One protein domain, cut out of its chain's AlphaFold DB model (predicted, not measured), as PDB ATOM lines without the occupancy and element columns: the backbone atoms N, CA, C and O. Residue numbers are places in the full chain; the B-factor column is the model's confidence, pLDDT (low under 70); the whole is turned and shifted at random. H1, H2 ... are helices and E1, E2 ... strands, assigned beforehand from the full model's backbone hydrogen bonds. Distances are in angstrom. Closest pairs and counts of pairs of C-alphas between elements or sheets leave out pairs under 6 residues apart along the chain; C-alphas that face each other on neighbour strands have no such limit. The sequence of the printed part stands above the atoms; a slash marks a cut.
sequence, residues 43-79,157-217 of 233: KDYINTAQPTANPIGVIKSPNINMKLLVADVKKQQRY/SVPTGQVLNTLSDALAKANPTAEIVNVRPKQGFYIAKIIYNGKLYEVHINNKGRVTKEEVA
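Overview. This is residues 43 to 79 and 157 to 217 of the 233 residues of the protein "Cytochrome b5 domain-containing protein" of Ignavibacteria bacterium (UniProt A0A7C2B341). A strongly twisted sheet of four strands makes a wall, and the helix H2 packs slantwise over one face of it, above E1 and E2. A second helix, H1, begins near the sheet and reaches out beyond one end of it, touching the first part of H2, and residues 43 to 65 lead up to H1 in a long stretch with no named element. The printed part has 98 residues, with two named helices and four named strands in the order H1, H2, E1, E2, E3, E4. The sheet's order is E1, E2, E3, E4, all antiparallel, and the class is mixed, helices and strands. The whole is compact, with a radius of gyration of the C-alphas of 13.0 A and spans of 43 by 29 by 24 A.

Along the chain. After residues 43 to 65, H1 takes residues 66 to 77, beginning at C-alpha 66 at (-12.938, 31.081, 7.565) and measuring 16.2 A from first to last C-alpha. H2, residues 158 to 174, is the longest helix at 23.7 A, and its last C-alpha is at (0.886, 36.590, 10.214). E1 is residues 179 to 186, 20.7 A; E2 is residues 189 to 196, 21.1 A; E3 is residues 199 to 206, 22.2 A. E4, residues 211 to 216, measures 13.9 A and ends at C-alpha 216 at (4.752, 36.069, -7.875).

Arrangement. The four strands form a meander, each strand the antiparallel neighbour of the one before, and E1 and E2, E2 and E3, and E3 and E4 are hairpins. Between E1 and E2, N 184 and O 191 are 2.9 A apart, within hydrogen-bond range. Between E2 and E3, N 201 and O 194 are within range at 2.7 A, and between E3 and E4, N 202 and O 215 at 2.8 A. The edge strands E1 and E4 are apart. H2 is on the sheet at a height over the sheet of 8.9 A, over E1 and E2, in two layers, a helix on one face of a sheet. On the local plane its line stands at 42 degrees to E1, slantwise to the strands, and the closest C-alphas of H2 and E1 are those of Leu 164 and Val 183, 6.0 A apart. H1 only grazes the sheet, with residues 66 to 67. H2 touches H1 with its residues 159 to 163 alone; the closest C-alphas are those of Val 73 and Pro 159, 5.7 A apart. H1 and H2 run opposite ways at a shallow tilt of 34 degrees, only just short of steep. In H1 and H2 every O i to N i+4 pair is within hydrogen-bond range.

Size, cuts and confidence. The C-alphas farthest apart are those of Tyr 79 and Gly 198, 43.5 A. Residues 80 to 156 are not printed, and C-alphas 79 and 157 are 15.4 A apart across this cut, which lies in the link from H1 to H2. The links H2 to E1, E1 to E2, E2 to E3 and E3 to E4 are tight. The mean pLDDT of the printed part is 82.6; it is under 70 at residues 48 to 57, 76 to 78 and 157 to 159.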
ATOM      1  N   LYS A  43      -8.913  36.348  17.182       82.06
ATOM      2  CA  LYS A  43      -8.557  35.294  18.146       82.06
ATOM      3  C   LYS A  43      -9.645  34.232  18.311       82.06
ATOM      4  O   LYS A  43      -9.299  33.072  18.511       82.06
ATOM      5  N   ASP A  44     -10.913  34.608  18.164       83.62
ATOM      6  CA  ASP A  44     -12.058  33.704  18.331       83.62
ATOM      7  C   ASP A  44     -12.129  32.646  17.214       83.62
ATOM      8  O   ASP A  44     -12.815  31.635  17.351       83.62
ATOM      9  N   TYR A  45     -11.400  32.860  16.113       85.38
ATOM     10  CA  TYR A  45     -11.446  32.023  14.914       85.38
ATOM     11  C   TYR A  45     -10.101  31.382  14.576       85.38
ATOM     12  O   TYR A  45      -9.968  30.806  13.501       85.38
ATOM     13  N   ILE A  46      -9.087  31.465  15.437       83.00
ATOM     14  CA  ILE A  46      -7.794  30.812  15.182       83.00
ATOM     15  C   ILE A  46      -7.987  29.289  15.202       83.00
ATOM     16  O   ILE A  46      -8.651  28.749  16.087       83.00
ATOM     17  N   ASN A  47      -7.404  28.566  14.241       78.25
ATOM     18  CA  ASN A  47      -7.404  27.104  14.309       78.25
ATOM     19  C   ASN A  47      -6.559  26.641  15.510       78.25
ATOM     20  O   ASN A  47      -5.414  27.061  15.669       78.25
ATOM     21  N   THR A  48      -7.089  25.729  16.325       65.88
ATOM     22  CA  THR A  48      -6.407  25.188  17.518       65.88
ATOM     23  C   THR A  48      -5.162  24.358  17.193       65.88
ATOM     24  O   THR A  48      -4.303  24.169  18.051       65.88
ATOM     25  N   ALA A  49      -5.025  23.895  15.948       59.69
ATOM     26  CA  ALA A  49      -3.797  23.298  15.447       59.69
ATOM     27  C   ALA A  49      -2.799  24.401  15.047       59.69
ATOM     28  O   ALA A  49      -3.084  25.235  14.181       59.69
ATOM     29  N   GLN A  50      -1.629  24.399  15.692       50.34
ATOM     30  CA  GLN A  50      -0.493  25.269  15.368       50.34
ATOM     31  C   GLN A  50      -0.089  25.152  13.885       50.34
ATOM     32  O   GLN A  50      -0.290  24.101  13.267       50.34
ATOM     33  N   PRO A  51       0.481  26.219  13.297       53.03
ATOM     34  CA  PRO A  51       0.870  26.222  11.900       53.03
ATOM     35  C   PRO A  51       1.981  25.194  11.689       53.03
ATOM     36  O   PRO A  51       3.104  25.366  12.152       53.03
ATOM     37  N   THR A  52       1.703  24.143  10.923       53.31
ATOM     38  CA  THR A  52       2.780  23.531  10.144       53.31
ATOM     39  C   THR A  52       3.297  24.638   9.230       53.31
ATOM     40  O   THR A  52       2.470  25.253   8.543       53.31
ATOM     41  N   ALA A  53       4.603  24.926   9.255       55.81
ATOM     42  CA  ALA A  53       5.240  25.860   8.327       55.81
ATOM     43  C   ALA A  53       4.649  25.665   6.925       55.81
ATOM     44  O   ALA A  53       4.437  24.521   6.523       55.81
ATOM     45  N   ASN A  54       4.301  26.753   6.231       58.56
ATOM     46  CA  ASN A  54       3.787  26.649   4.870       58.56
ATOM     47  C   ASN A  54       4.892  26.001   4.019       58.56
ATOM     48  O   ASN A  54       5.903  26.659   3.792       58.56
ATOM     49  N   PRO A  55       4.764  24.735   3.580       57.28
ATOM     50  CA  PRO A  55       5.847  24.088   2.847       57.28
ATOM     51  C   PRO A  55       5.909  24.575   1.391       57.28
ATOM     52  O   PRO A  55       6.781  24.150   0.644       57.28
ATOM     53  N   ILE A  56       4.962  25.432   0.986       59.53
ATOM     54  CA  ILE A  56       4.678  25.803  -0.402       59.53
ATOM     55  C   ILE A  56       5.156  27.231  -0.730       59.53
ATOM     56  O   ILE A  56       5.294  27.546  -1.906       59.53
ATOM     57  N   GLY A  57       5.437  28.103   0.250       67.88
ATOM     58  CA  GLY A  57       5.717  29.513  -0.059       67.88
ATOM     59  C   GLY A  57       6.254  30.377   1.083       67.88
ATOM     60  O   GLY A  57       6.345  29.938   2.233       67.88
ATOM     61  N   VAL A  58       6.626  31.612   0.736       80.69
ATOM     62  CA  VAL A  58       7.241  32.615   1.622       80.69
ATOM     63  C   VAL A  58       6.192  33.284   2.515       80.69
ATOM     64  O   VAL A  58       6.492  33.666   3.651       80.69
ATOM     65  N   ILE A  59       4.946  33.388   2.042       88.38
ATOM     66  CA  ILE A  59       3.848  34.004   2.785       88.38
ATOM     67  C   ILE A  59       3.281  33.016   3.813       88.38
ATOM     68  O   ILE A  59       2.843  31.896   3.508       88.38
ATOM     69  N   LYS A  60       3.251  33.447   5.077       88.31
ATOM     70  CA  LYS A  60       2.688  32.681   6.192       88.31
ATOM     71  C   LYS A  60       1.167  32.684   6.129       88.31
ATOM     72  O   LYS A  60       0.524  33.695   5.851       88.31
ATOM     73  N   SER A  61       0.584  31.535   6.458       86.38
ATOM     74  CA  SER A  61      -0.867  31.386   6.545       86.38
ATOM     75  C   SER A  61      -1.449  32.164   7.733       86.38
ATOM     76  O   SER A  61      -0.897  32.067   8.829       86.38
ATOM     77  N   PRO A  62      -2.597  32.850   7.567       85.31
ATOM     78  CA  PRO A  62      -3.264  33.576   8.651       85.31
ATOM     79  C   PRO A  62      -3.855  32.645   9.724       85.31
ATOM     80  O   PRO A  62      -4.139  33.083  10.834       85.31
ATOM     81  N   ASN A  63      -4.024  31.353   9.409       81.75
ATOM     82  CA  ASN A  63      -4.481  30.295  10.315       81.75
ATOM     83  C   ASN A  63      -5.820  30.592  11.019       81.75
ATOM     84  O   ASN A  63      -6.010  30.272  12.195       81.75
ATOM     85  N   ILE A  64      -6.753  31.188  10.278       85.81
ATOM     86  CA  ILE A  64      -8.114  31.469  10.738       85.81
ATOM     87  C   ILE A  64      -9.136  30.521  10.101       85.81
ATOM     88  O   ILE A  64      -9.098  30.225   8.909       85.81
ATOM     89  N   ASN A  65     -10.095  30.050  10.885       87.56
ATOM     90  CA  ASN A  65     -11.199  29.221  10.431       87.56
ATOM     91  C   ASN A  65     -12.239  30.086   9.704       87.56
ATOM     92  O   ASN A  65     -13.221  30.547  10.293       87.56
ATOM     93  N   MET A  66     -12.034  30.284   8.401       86.94
ATOM     94  CA  MET A  66     -12.938  31.081   7.565       86.94
ATOM     95  C   MET A  66     -14.356  30.512   7.536       86.94
ATOM     96  O   MET A  66     -15.314  31.273   7.451       86.94
ATOM     97  N   LYS A  67     -14.523  29.187   7.631       86.56
ATOM     98  CA  LYS A  67     -15.857  28.570   7.672       86.56
ATOM     99  C   LYS A  67     -16.637  29.000   8.916       86.56
ATOM    100  O   LYS A  67     -17.813  29.338   8.792       86.56
ATOM    101  N   LEU A  68     -15.995  28.981  10.084       86.25
ATOM    102  CA  LEU A  68     -16.611  29.400  11.344       86.25
ATOM    103  C   LEU A  68     -16.906  30.901  11.337       86.25
ATOM    104  O   LEU A  68     -18.032  31.296  11.620       86.25
ATOM    105  N   LEU A  69     -15.935  31.713  10.911       86.25
ATOM    106  CA  LEU A  69     -16.103  33.159  10.777       86.25
ATOM    107  C   LEU A  69     -17.290  33.506   9.866       86.25
ATOM    108  O   LEU A  69     -18.187  34.245  10.261       86.25
ATOM    109  N   VAL A  70     -17.352  32.921   8.666       85.81
ATOM    110  CA  VAL A  70     -18.463  33.146   7.727       85.81
ATOM    111  C   VAL A  70     -19.797  32.687   8.316       85.81
ATOM    112  O   VAL A  70     -20.814  33.346   8.100       85.81
ATOM    113  N   ALA A  71     -19.827  31.571   9.048       83.75
ATOM    114  CA  ALA A  71     -21.046  31.090   9.692       83.75
ATOM    115  C   ALA A  71     -21.548  32.065  10.768       83.75
ATOM    116  O   ALA A  71     -22.741  32.373  10.789       83.75
ATOM    117  N   ASP A  72     -20.652  32.595  11.600       83.50
ATOM    118  CA  ASP A  72     -20.995  33.546  12.658       83.50
ATOM    119  C   ASP A  72     -21.436  34.895  12.098       83.50
ATOM    120  O   ASP A  72     -22.454  35.435  12.531       83.50
ATOM    121  N   VAL A  73     -20.754  35.400  11.070       80.62
ATOM    122  CA  VAL A  73     -21.161  36.632  10.384       80.62
ATOM    123  C   VAL A  73     -22.527  36.462   9.707       80.62
ATOM    124  O   VAL A  73     -23.410  37.308   9.857       80.62
ATOM    125  N   LYS A  74     -22.776  35.324   9.043       79.12
ATOM    126  CA  LYS A  74     -24.107  35.000   8.492       79.12
ATOM    127  C   LYS A  74     -25.169  34.853   9.581       79.12
ATOM    128  O   LYS A  74     -26.325  35.218   9.370       79.12
ATOM    129  N   LYS A  75     -24.814  34.302  10.743       75.25
ATOM    130  CA  LYS A  75     -25.721  34.193  11.890       75.25
ATOM    131  C   LYS A  75     -26.066  35.573  12.443       75.25
ATOM    132  O   LYS A  75     -27.233  35.820  12.711       75.25
ATOM    133  N   GLN A  76     -25.101  36.484  12.547       69.50
ATOM    134  CA  GLN A  76     -25.348  37.875  12.939       69.50
ATOM    135  C   GLN A  76     -26.249  38.598  11.931       69.50
ATOM    136  O   GLN A  76     -27.177  39.294  12.338       69.50
ATOM    137  N   GLN A  77     -26.062  38.353  10.629       68.81
ATOM    138  CA  GLN A  77     -26.940  38.884   9.586       68.81
ATOM    139  C   GLN A  77     -28.398  38.424   9.745       68.81
ATOM    140  O   GLN A  77     -29.301  39.202   9.469       68.81
ATOM    141  N   ARG A  78     -28.660  37.202  10.234       64.94
ATOM    142  CA  ARG A  78     -30.039  36.739  10.500       64.94
ATOM    143  C   ARG A  78     -30.776  37.562  11.559       64.94
ATOM    144  O   ARG A  78     -31.999  37.525  11.592       64.94
ATOM    145  N   TYR A  79     -30.050  38.287  12.403       75.94
ATOM    146  CA  TYR A  79     -30.622  39.196  13.395       75.94
ATOM    147  C   TYR A  79     -30.595  40.656  12.926       75.94
ATOM    148  O   TYR A  79     -30.869  41.553  13.719       75.94
ATOM    149  N   SER A 157     -23.197  45.012   2.362       49.62
ATOM    150  CA  SER A 157     -21.724  44.869   2.246       49.62
ATOM    151  C   SER A 157     -21.053  44.289   3.501       49.62
ATOM    152  O   SER A 157     -19.938  43.772   3.457       49.62
ATOM    153  N   VAL A 158     -21.763  44.311   4.632       55.91
ATOM    154  CA  VAL A 158     -21.195  43.983   5.946       55.91
ATOM    155  C   VAL A 158     -20.707  42.533   6.044       55.91
ATOM    156  O   VAL A 158     -19.586  42.353   6.495       55.91
ATOM    157  N   PRO A 159     -21.425  41.487   5.579       65.06
ATOM    158  CA  PRO A 159     -20.970  40.120   5.819       65.06
ATOM    159  C   PRO A 159     -19.674  39.776   5.085       65.06
ATOM    160  O   PRO A 159     -18.743  39.237   5.675       65.06
ATOM    161  N   THR A 160     -19.602  40.111   3.797       74.25
ATOM    162  CA  THR A 160     -18.410  39.855   2.987       74.25
ATOM    163  C   THR A 160     -17.287  40.801   3.390       74.25
ATOM    164  O   THR A 160     -16.196  40.329   3.677       74.25
ATOM    165  N   GLY A 161     -17.546  42.107   3.511       79.25
ATOM    166  CA  GLY A 161     -16.529  43.080   3.917       79.25
ATOM    167  C   GLY A 161     -15.935  42.780   5.294       79.25
ATOM    168  O   GLY A 161     -14.723  42.800   5.456       79.25
ATOM    169  N   GLN A 162     -16.753  42.398   6.274       82.25
ATOM    170  CA  GLN A 162     -16.280  42.061   7.618       82.25
ATOM    171  C   GLN A 162     -15.430  40.782   7.627       82.25
ATOM    172  O   GLN A 162     -14.412  40.724   8.319       82.25
ATOM    173  N   VAL A 163     -15.795  39.781   6.817       87.62
ATOM    174  CA  VAL A 163     -14.987  38.567   6.615       87.62
ATOM    175  C   VAL A 163     -13.656  38.899   5.933       87.62
ATOM    176  O   VAL A 163     -12.614  38.421   6.382       87.62
ATOM    177  N   LEU A 164     -13.672  39.724   4.882       89.12
ATOM    178  CA  LEU A 164     -12.470  40.113   4.137       89.12
ATOM    179  C   LEU A 164     -11.528  40.978   4.976       89.12
ATOM    180  O   LEU A 164     -10.329  40.717   4.974       89.12
ATOM    181  N   ASN A 165     -12.057  41.928   5.749       88.88
ATOM    182  CA  ASN A 165     -11.268  42.752   6.666       88.88
ATOM    183  C   ASN A 165     -10.610  41.887   7.744       88.88
ATOM    184  O   ASN A 165      -9.403  41.960   7.934       88.88
ATOM    185  N   THR A 166     -11.368  40.975   8.365       88.75
ATOM    186  CA  THR A 166     -10.815  40.047   9.368       88.75
ATOM    187  C   THR A 166      -9.707  39.169   8.780       88.75
ATOM    188  O   THR A 166      -8.713  38.887   9.450       88.75
ATOM    189  N   LEU A 167      -9.866  38.722   7.528       90.56
ATOM    190  CA  LEU A 167      -8.842  37.954   6.820       90.56
ATOM    191  C   LEU A 167      -7.614  38.812   6.481       90.56
ATOM    192  O   LEU A 167      -6.495  38.338   6.666       90.56
ATOM    193  N   SER A 168      -7.814  40.055   6.041       91.44
ATOM    194  CA  SER A 168      -6.741  41.025   5.795       91.44
ATOM    195  C   SER A 168      -5.918  41.275   7.063       91.44
ATOM    196  O   SER A 168      -4.699  41.098   7.055       91.44
ATOM    197  N   ASP A 169      -6.582  41.540   8.190       90.81
ATOM    198  CA  ASP A 169      -5.935  41.762   9.488       90.81
ATOM    199  C   ASP A 169      -5.161  40.523   9.958       90.81
ATOM    200  O   ASP A 169      -4.041  40.616  10.467       90.81
ATOM    201  N   ALA A 170      -5.735  39.330   9.768       90.06
ATOM    202  CA  ALA A 170      -5.073  38.076  10.107       90.06
ATOM    203  C   ALA A 170      -3.824  37.828   9.244       90.06
ATOM    204  O   ALA A 170      -2.817  37.329   9.752       90.06
ATOM    205  N   LEU A 171      -3.876  38.181   7.956       90.81
ATOM    206  CA  LEU A 171      -2.744  38.079   7.033       90.81
ATOM    207  C   LEU A 171      -1.629  39.055   7.398       90.81
ATOM    208  O   LEU A 171      -0.477  38.626   7.475       90.81
ATOM    209  N   ALA A 172      -1.970  40.314   7.674       90.88
ATOM    210  CA  ALA A 172      -1.023  41.332   8.124       90.88
ATOM    211  C   ALA A 172      -0.350  40.916   9.441       90.88
ATOM    212  O   ALA A 172       0.867  41.000   9.590       90.88
ATOM    213  N   LYS A 173      -1.117  40.357  10.383       90.06
ATOM    214  CA  LYS A 173      -0.570  39.842  11.645       90.06
ATOM    215  C   LYS A 173       0.368  38.647  11.443       90.06
ATOM    216  O   LYS A 173       1.369  38.533  12.148       90.06
ATOM    217  N   ALA A 174       0.036  37.737  10.529       88.88
ATOM    218  CA  ALA A 174       0.886  36.590  10.214       88.88
ATOM    219  C   ALA A 174       2.156  37.000   9.450       88.88
ATOM    220  O   ALA A 174       3.183  36.333   9.584       88.88
ATOM    221  N   ASN A 175       2.098  38.103   8.698       90.62
ATOM    222  CA  ASN A 175       3.174  38.609   7.848       90.62
ATOM    223  C   ASN A 175       3.429  40.105   8.122       90.62
ATOM    224  O   ASN A 175       3.072  40.939   7.295       90.62
ATOM    225  N   PRO A 176       4.059  40.469   9.257       89.69
ATOM    226  CA  PRO A 176       4.154  41.868   9.694       89.69
ATOM    227  C   PRO A 176       4.932  42.801   8.759       89.69
ATOM    228  O   PRO A 176       4.780  44.013   8.843       89.69
ATOM    229  N   THR A 177       5.792  42.250   7.902       91.31
ATOM    230  CA  THR A 177       6.573  43.007   6.911       91.31
ATOM    231  C   THR A 177       5.934  42.992   5.520       91.31
ATOM    232  O   THR A 177       6.543  43.476   4.569       91.31
ATOM    233  N   ALA A 178       4.747  42.396   5.379       90.25
ATOM    234  CA  ALA A 178       3.988  42.377   4.141       90.25
ATOM    235  C   ALA A 178       2.909  43.464   4.150       90.25
ATOM    236  O   ALA A 178       2.265  43.707   5.171       90.25
ATOM    237  N   GLU A 179       2.655  44.056   2.991       91.69
ATOM    238  CA  GLU A 179       1.519  44.944   2.767       91.69
ATOM    239  C   GLU A 179       0.390  44.161   2.088       91.69
ATOM    240  O   GLU A 179       0.579  43.558   1.028       91.69
ATOM    241  N   ILE A 180      -0.797  44.146   2.699       92.12
ATOM    242  CA  ILE A 180      -1.976  43.486   2.129       92.12
ATOM    243  C   ILE A 180      -2.700  44.484   1.224       92.12
ATOM    244  O   ILE A 180      -3.355  45.402   1.708       92.12
ATOM    245  N   VAL A 181      -2.597  44.293  -0.090       91.38
ATOM    246  CA  VAL A 181      -3.144  45.219  -1.095       91.38
ATOM    247  C   VAL A 181      -4.653  45.042  -1.244       91.38
ATOM    248  O   VAL A 181      -5.409  46.007  -1.301       91.38
ATOM    249  N   ASN A 182      -5.108  43.794  -1.364       90.00
ATOM    250  CA  ASN A 182      -6.521  43.467  -1.549       90.00
ATOM    251  C   ASN A 182      -6.769  42.011  -1.153       90.00
ATOM    252  O   ASN A 182      -5.951  41.139  -1.449       90.00
ATOM    253  N   VAL A 183      -7.921  41.743  -0.542       91.06
ATOM    254  CA  VAL A 183      -8.450  40.396  -0.351       91.06
ATOM    255  C   VAL A 183      -9.827  40.305  -1.000       91.06
ATOM    256  O   VAL A 183     -10.724  41.081  -0.677       91.06
ATOM    257  N   ARG A 184     -10.023  39.311  -1.870       89.88
ATOM    258  CA  ARG A 184     -11.298  39.065  -2.554       89.88
ATOM    259  C   ARG A 184     -11.759  37.613  -2.408       89.88
ATOM    260  O   ARG A 184     -10.927  36.702  -2.370       89.88
ATOM    261  N   PRO A 185     -13.074  37.360  -2.354       89.12
ATOM    262  CA  PRO A 185     -13.607  36.008  -2.329       89.12
ATOM    263  C   PRO A 185     -13.599  35.389  -3.736       89.12
ATOM    264  O   PRO A 185     -13.780  36.075  -4.744       89.12
ATOM    265  N   LYS A 186     -13.436  34.069  -3.800       88.25
ATOM    266  CA  LYS A 186     -13.661  33.214  -4.974       88.25
ATOM    267  C   LYS A 186     -14.484  31.992  -4.558       88.25
ATOM    268  O   LYS A 186     -14.752  31.768  -3.376       88.25
ATOM    269  N   GLN A 187     -14.925  31.190  -5.526       83.12
ATOM    270  CA  GLN A 187     -15.700  29.987  -5.232       83.12
ATOM    271  C   GLN A 187     -14.847  28.979  -4.442       83.12
ATOM    272  O   GLN A 187     -13.985  28.303  -4.992       83.12
ATOM    273  N   GLY A 188     -15.092  28.887  -3.132       83.06
ATOM    274  CA  GLY A 188     -14.448  27.918  -2.238       83.06
ATOM    275  C   GLY A 188     -13.111  28.347  -1.614       83.06
ATOM    276  O   GLY A 188     -12.589  27.605  -0.780       83.06
ATOM    277  N   PHE A 189     -12.580  29.522  -1.961       89.50
ATOM    278  CA  PHE A 189     -11.318  30.062  -1.437       89.50
ATOM    279  C   PHE A 189     -11.274  31.597  -1.549       89.50
ATOM    280  O   PHE A 189     -12.189  32.220  -2.081       89.50
ATOM    281  N   TYR A 190     -10.212  32.214  -1.041       91.62
ATOM    282  CA  TYR A 190      -9.963  33.654  -1.092       91.62
ATOM    283  C   TYR A 190      -8.653  33.922  -1.825       91.62
ATOM    284  O   TYR A 190      -7.721  33.127  -1.726       91.62
ATOM    285  N   ILE A 191      -8.578  35.045  -2.532       92.44
ATOM    286  CA  ILE A 191      -7.348  35.521  -3.165       92.44
ATOM    287  C   ILE A 191      -6.901  36.779  -2.436       92.44
ATOM    288  O   ILE A 191      -7.682  37.723  -2.316       92.44
ATOM    289  N   ALA A 192      -5.651  36.793  -1.985       92.81
ATOM    290  CA  ALA A 192      -5.001  37.969  -1.433       92.81
ATOM    291  C   ALA A 192      -3.863  38.421  -2.354       92.81
ATOM    292  O   ALA A 192      -3.015  37.613  -2.732       92.81
ATOM    293  N   LYS A 193      -3.846  39.710  -2.696       92.94
ATOM    294  CA  LYS A 193      -2.694  40.377  -3.303       92.94
ATOM    295  C   LYS A 193      -1.848  40.981  -2.195       92.94
ATOM    296  O   LYS A 193      -2.365  41.755  -1.389       92.94
ATOM    297  N   ILE A 194      -0.579  40.599  -2.136       92.50
ATOM    298  CA  ILE A 194       0.311  40.915  -1.018       92.50
ATOM    299  C   ILE A 194       1.646  41.398  -1.566       92.50
ATOM    300  O   ILE A 194       2.252  40.706  -2.376       92.50
ATOM    301  N   ILE A 195       2.127  42.554  -1.120       90.06
ATOM    302  CA  ILE A 195       3.488  43.006  -1.413       90.06
ATOM    303  C   ILE A 195       4.393  42.537  -0.281       90.06
ATOM    304  O   ILE A 195       4.149  42.825   0.890       90.06
ATOM    305  N   TYR A 196       5.446  41.802  -0.621       88.81
ATOM    306  CA  TYR A 196       6.429  41.315   0.340       88.81
ATOM    307  C   TYR A 196       7.822  41.371  -0.280       88.81
ATOM    308  O   TYR A 196       8.036  40.877  -1.388       88.81
ATOM    309  N   ASN A 197       8.776  41.990   0.418       88.12
ATOM    310  CA  ASN A 197      10.141  42.210  -0.079       88.12
ATOM    311  C   ASN A 197      10.183  42.828  -1.495       88.12
ATOM    312  O   ASN A 197      10.963  42.401  -2.343       88.12
ATOM    313  N   GLY A 198       9.307  43.804  -1.762       85.00
ATOM    314  CA  GLY A 198       9.250  44.525  -3.040       85.00
ATOM    315  C   GLY A 198       8.634  43.753  -4.211       85.00
ATOM    316  O   GLY A 198       8.605  44.281  -5.315       85.00
ATOM    317  N   LYS A 199       8.127  42.533  -3.991       87.75
ATOM    318  CA  LYS A 199       7.435  41.734  -5.010       87.75
ATOM    319  C   LYS A 199       5.953  41.616  -4.694       87.75
ATOM    320  O   LYS A 199       5.582  41.486  -3.527       87.75
ATOM    321  N   LEU A 200       5.121  41.619  -5.734       88.44
ATOM    322  CA  LEU A 200       3.692  41.355  -5.616       88.44
ATOM    323  C   LEU A 200       3.434  39.847  -5.686       88.44
ATOM    324  O   LEU A 200       3.845  39.179  -6.629       88.44
ATOM    325  N   TYR A 201       2.715  39.323  -4.705       90.69
ATOM    326  CA  TYR A 201       2.279  37.936  -4.633       90.69
ATOM    327  C   TYR A 201       0.765  37.850  -4.774       90.69
ATOM    328  O   TYR A 201       0.027  38.632  -4.169       90.69
ATOM    329  N   GLU A 202       0.300  36.852  -5.517       92.38
ATOM    330  CA  GLU A 202      -1.067  36.359  -5.452       92.38
ATOM    331  C   GLU A 202      -1.105  35.083  -4.604       92.38
ATOM    332  O   GLU A 202      -0.454  34.082  -4.907       92.38
ATOM    333  N   VAL A 203      -1.875  35.121  -3.517       92.06
ATOM    334  CA  VAL A 203      -1.943  34.045  -2.526       92.06
ATOM    335  C   VAL A 203      -3.363  33.505  -2.439       92.06
ATOM    336  O   VAL A 203      -4.313  34.254  -2.204       92.06
ATOM    337  N   HIS A 204      -3.524  32.192  -2.610       92.25
ATOM    338  CA  HIS A 204      -4.829  31.524  -2.538       92.25
ATOM    339  C   HIS A 204      -5.010  30.875  -1.169       92.25
ATOM    340  O   HIS A 204      -4.212  30.031  -0.758       92.25
ATOM    341  N   ILE A 205      -6.082  31.239  -0.470       91.06
ATOM    342  CA  ILE A 205      -6.334  30.869   0.925       91.06
ATOM    343  C   ILE A 205      -7.634  30.073   1.005       91.06
ATOM    344  O   ILE A 205      -8.702  30.561   0.642       91.06
ATOM    345  N   ASN A 206      -7.571  28.841   1.500       88.94
ATOM    346  CA  ASN A 206      -8.757  27.993   1.617       88.94
ATOM    347  C   ASN A 206      -9.642  28.364   2.826       88.94
ATOM    348  O   ASN A 206      -9.290  29.179   3.678       88.94
ATOM    349  N   ASN A 207     -10.783  27.683   2.965       86.38
ATOM    350  CA  ASN A 207     -11.740  27.919   4.056       86.38
ATOM    351  C   ASN A 207     -11.229  27.580   5.474       86.38
ATOM    352  O   ASN A 207     -11.932  27.820   6.455       86.38
ATOM    353  N   LYS A 208     -10.026  27.007   5.594       84.75
ATOM    354  CA  LYS A 208      -9.331  26.774   6.868       84.75
ATOM    355  C   LYS A 208      -8.265  27.847   7.139       84.75
ATOM    356  O   LYS A 208      -7.477  27.676   8.062       84.75
ATOM    357  N   GLY A 209      -8.188  28.905   6.325       85.25
ATOM    358  CA  GLY A 209      -7.204  29.981   6.478       85.25
ATOM    359  C   GLY A 209      -5.776  29.541   6.180       85.25
ATOM    360  O   GLY A 209      -4.835  30.121   6.722       85.25
ATOM    361  N   ARG A 210      -5.609  28.492   5.365       87.56
ATOM    362  CA  ARG A 210      -4.301  28.009   4.916       87.56
ATOM    363  C   ARG A 210      -4.040  28.487   3.500       87.56
ATOM    364  O   ARG A 210      -4.914  28.357   2.643       87.56
ATOM    365  N   VAL A 211      -2.832  28.982   3.275       89.38
ATOM    366  CA  VAL A 211      -2.299  29.222   1.936       89.38
ATOM    367  C   VAL A 211      -2.190  27.879   1.220       89.38
ATOM    368  O   VAL A 211      -1.740  26.888   1.793       89.38
ATOM    369  N   THR A 212      -2.679  27.845  -0.012       87.31
ATOM    370  CA  THR A 212      -2.723  26.658  -0.879       87.31
ATOM    371  C   THR A 212      -1.980  26.867  -2.191       87.31
ATOM    372  O   THR A 212      -1.560  25.891  -2.802       87.31
ATOM    373  N   LYS A 213      -1.792  28.125  -2.595       86.69
ATOM    374  CA  LYS A 213      -1.027  28.536  -3.768       86.69
ATOM    375  C   LYS A 213      -0.412  29.906  -3.495       86.69
ATOM    376  O   LYS A 213      -1.043  30.726  -2.825       86.69
ATOM    377  N   GLU A 214       0.790  30.126  -4.004       89.75
ATOM    378  CA  GLU A 214       1.511  31.396  -3.963       89.75
ATOM    379  C   GLU A 214       2.194  31.575  -5.318       89.75
ATOM    380  O   GLU A 214       2.936  30.698  -5.758       89.75
ATOM    381  N   GLU A 215       1.908  32.683  -5.994       86.75
ATOM    382  CA  GLU A 215       2.528  33.038  -7.270       86.75
ATOM    383  C   GLU A 215       3.050  34.466  -7.180       86.75
ATOM    384  O   GLU A 215       2.355  35.352  -6.685       86.75
ATOM    385  N   VAL A 216       4.271  34.702  -7.657       85.00
ATOM    386  CA  VAL A 216       4.752  36.069  -7.875       85.00
ATOM    387  C   VAL A 216       4.011  36.597  -9.097       85.00
ATOM    388  O   VAL A 216       4.112  36.021 -10.180       85.00
ATOM    389  N   ALA A 217       3.231  37.660  -8.924       72.88
ATOM    390  CA  ALA A 217       2.615  38.345 -10.045       72.88
ATOM    391  C   ALA A 217       3.739  39.018 -10.843       72.88
ATOM    392  O   ALA A 217       4.441  39.866 -10.299       72.88
TER     393      ALA A 217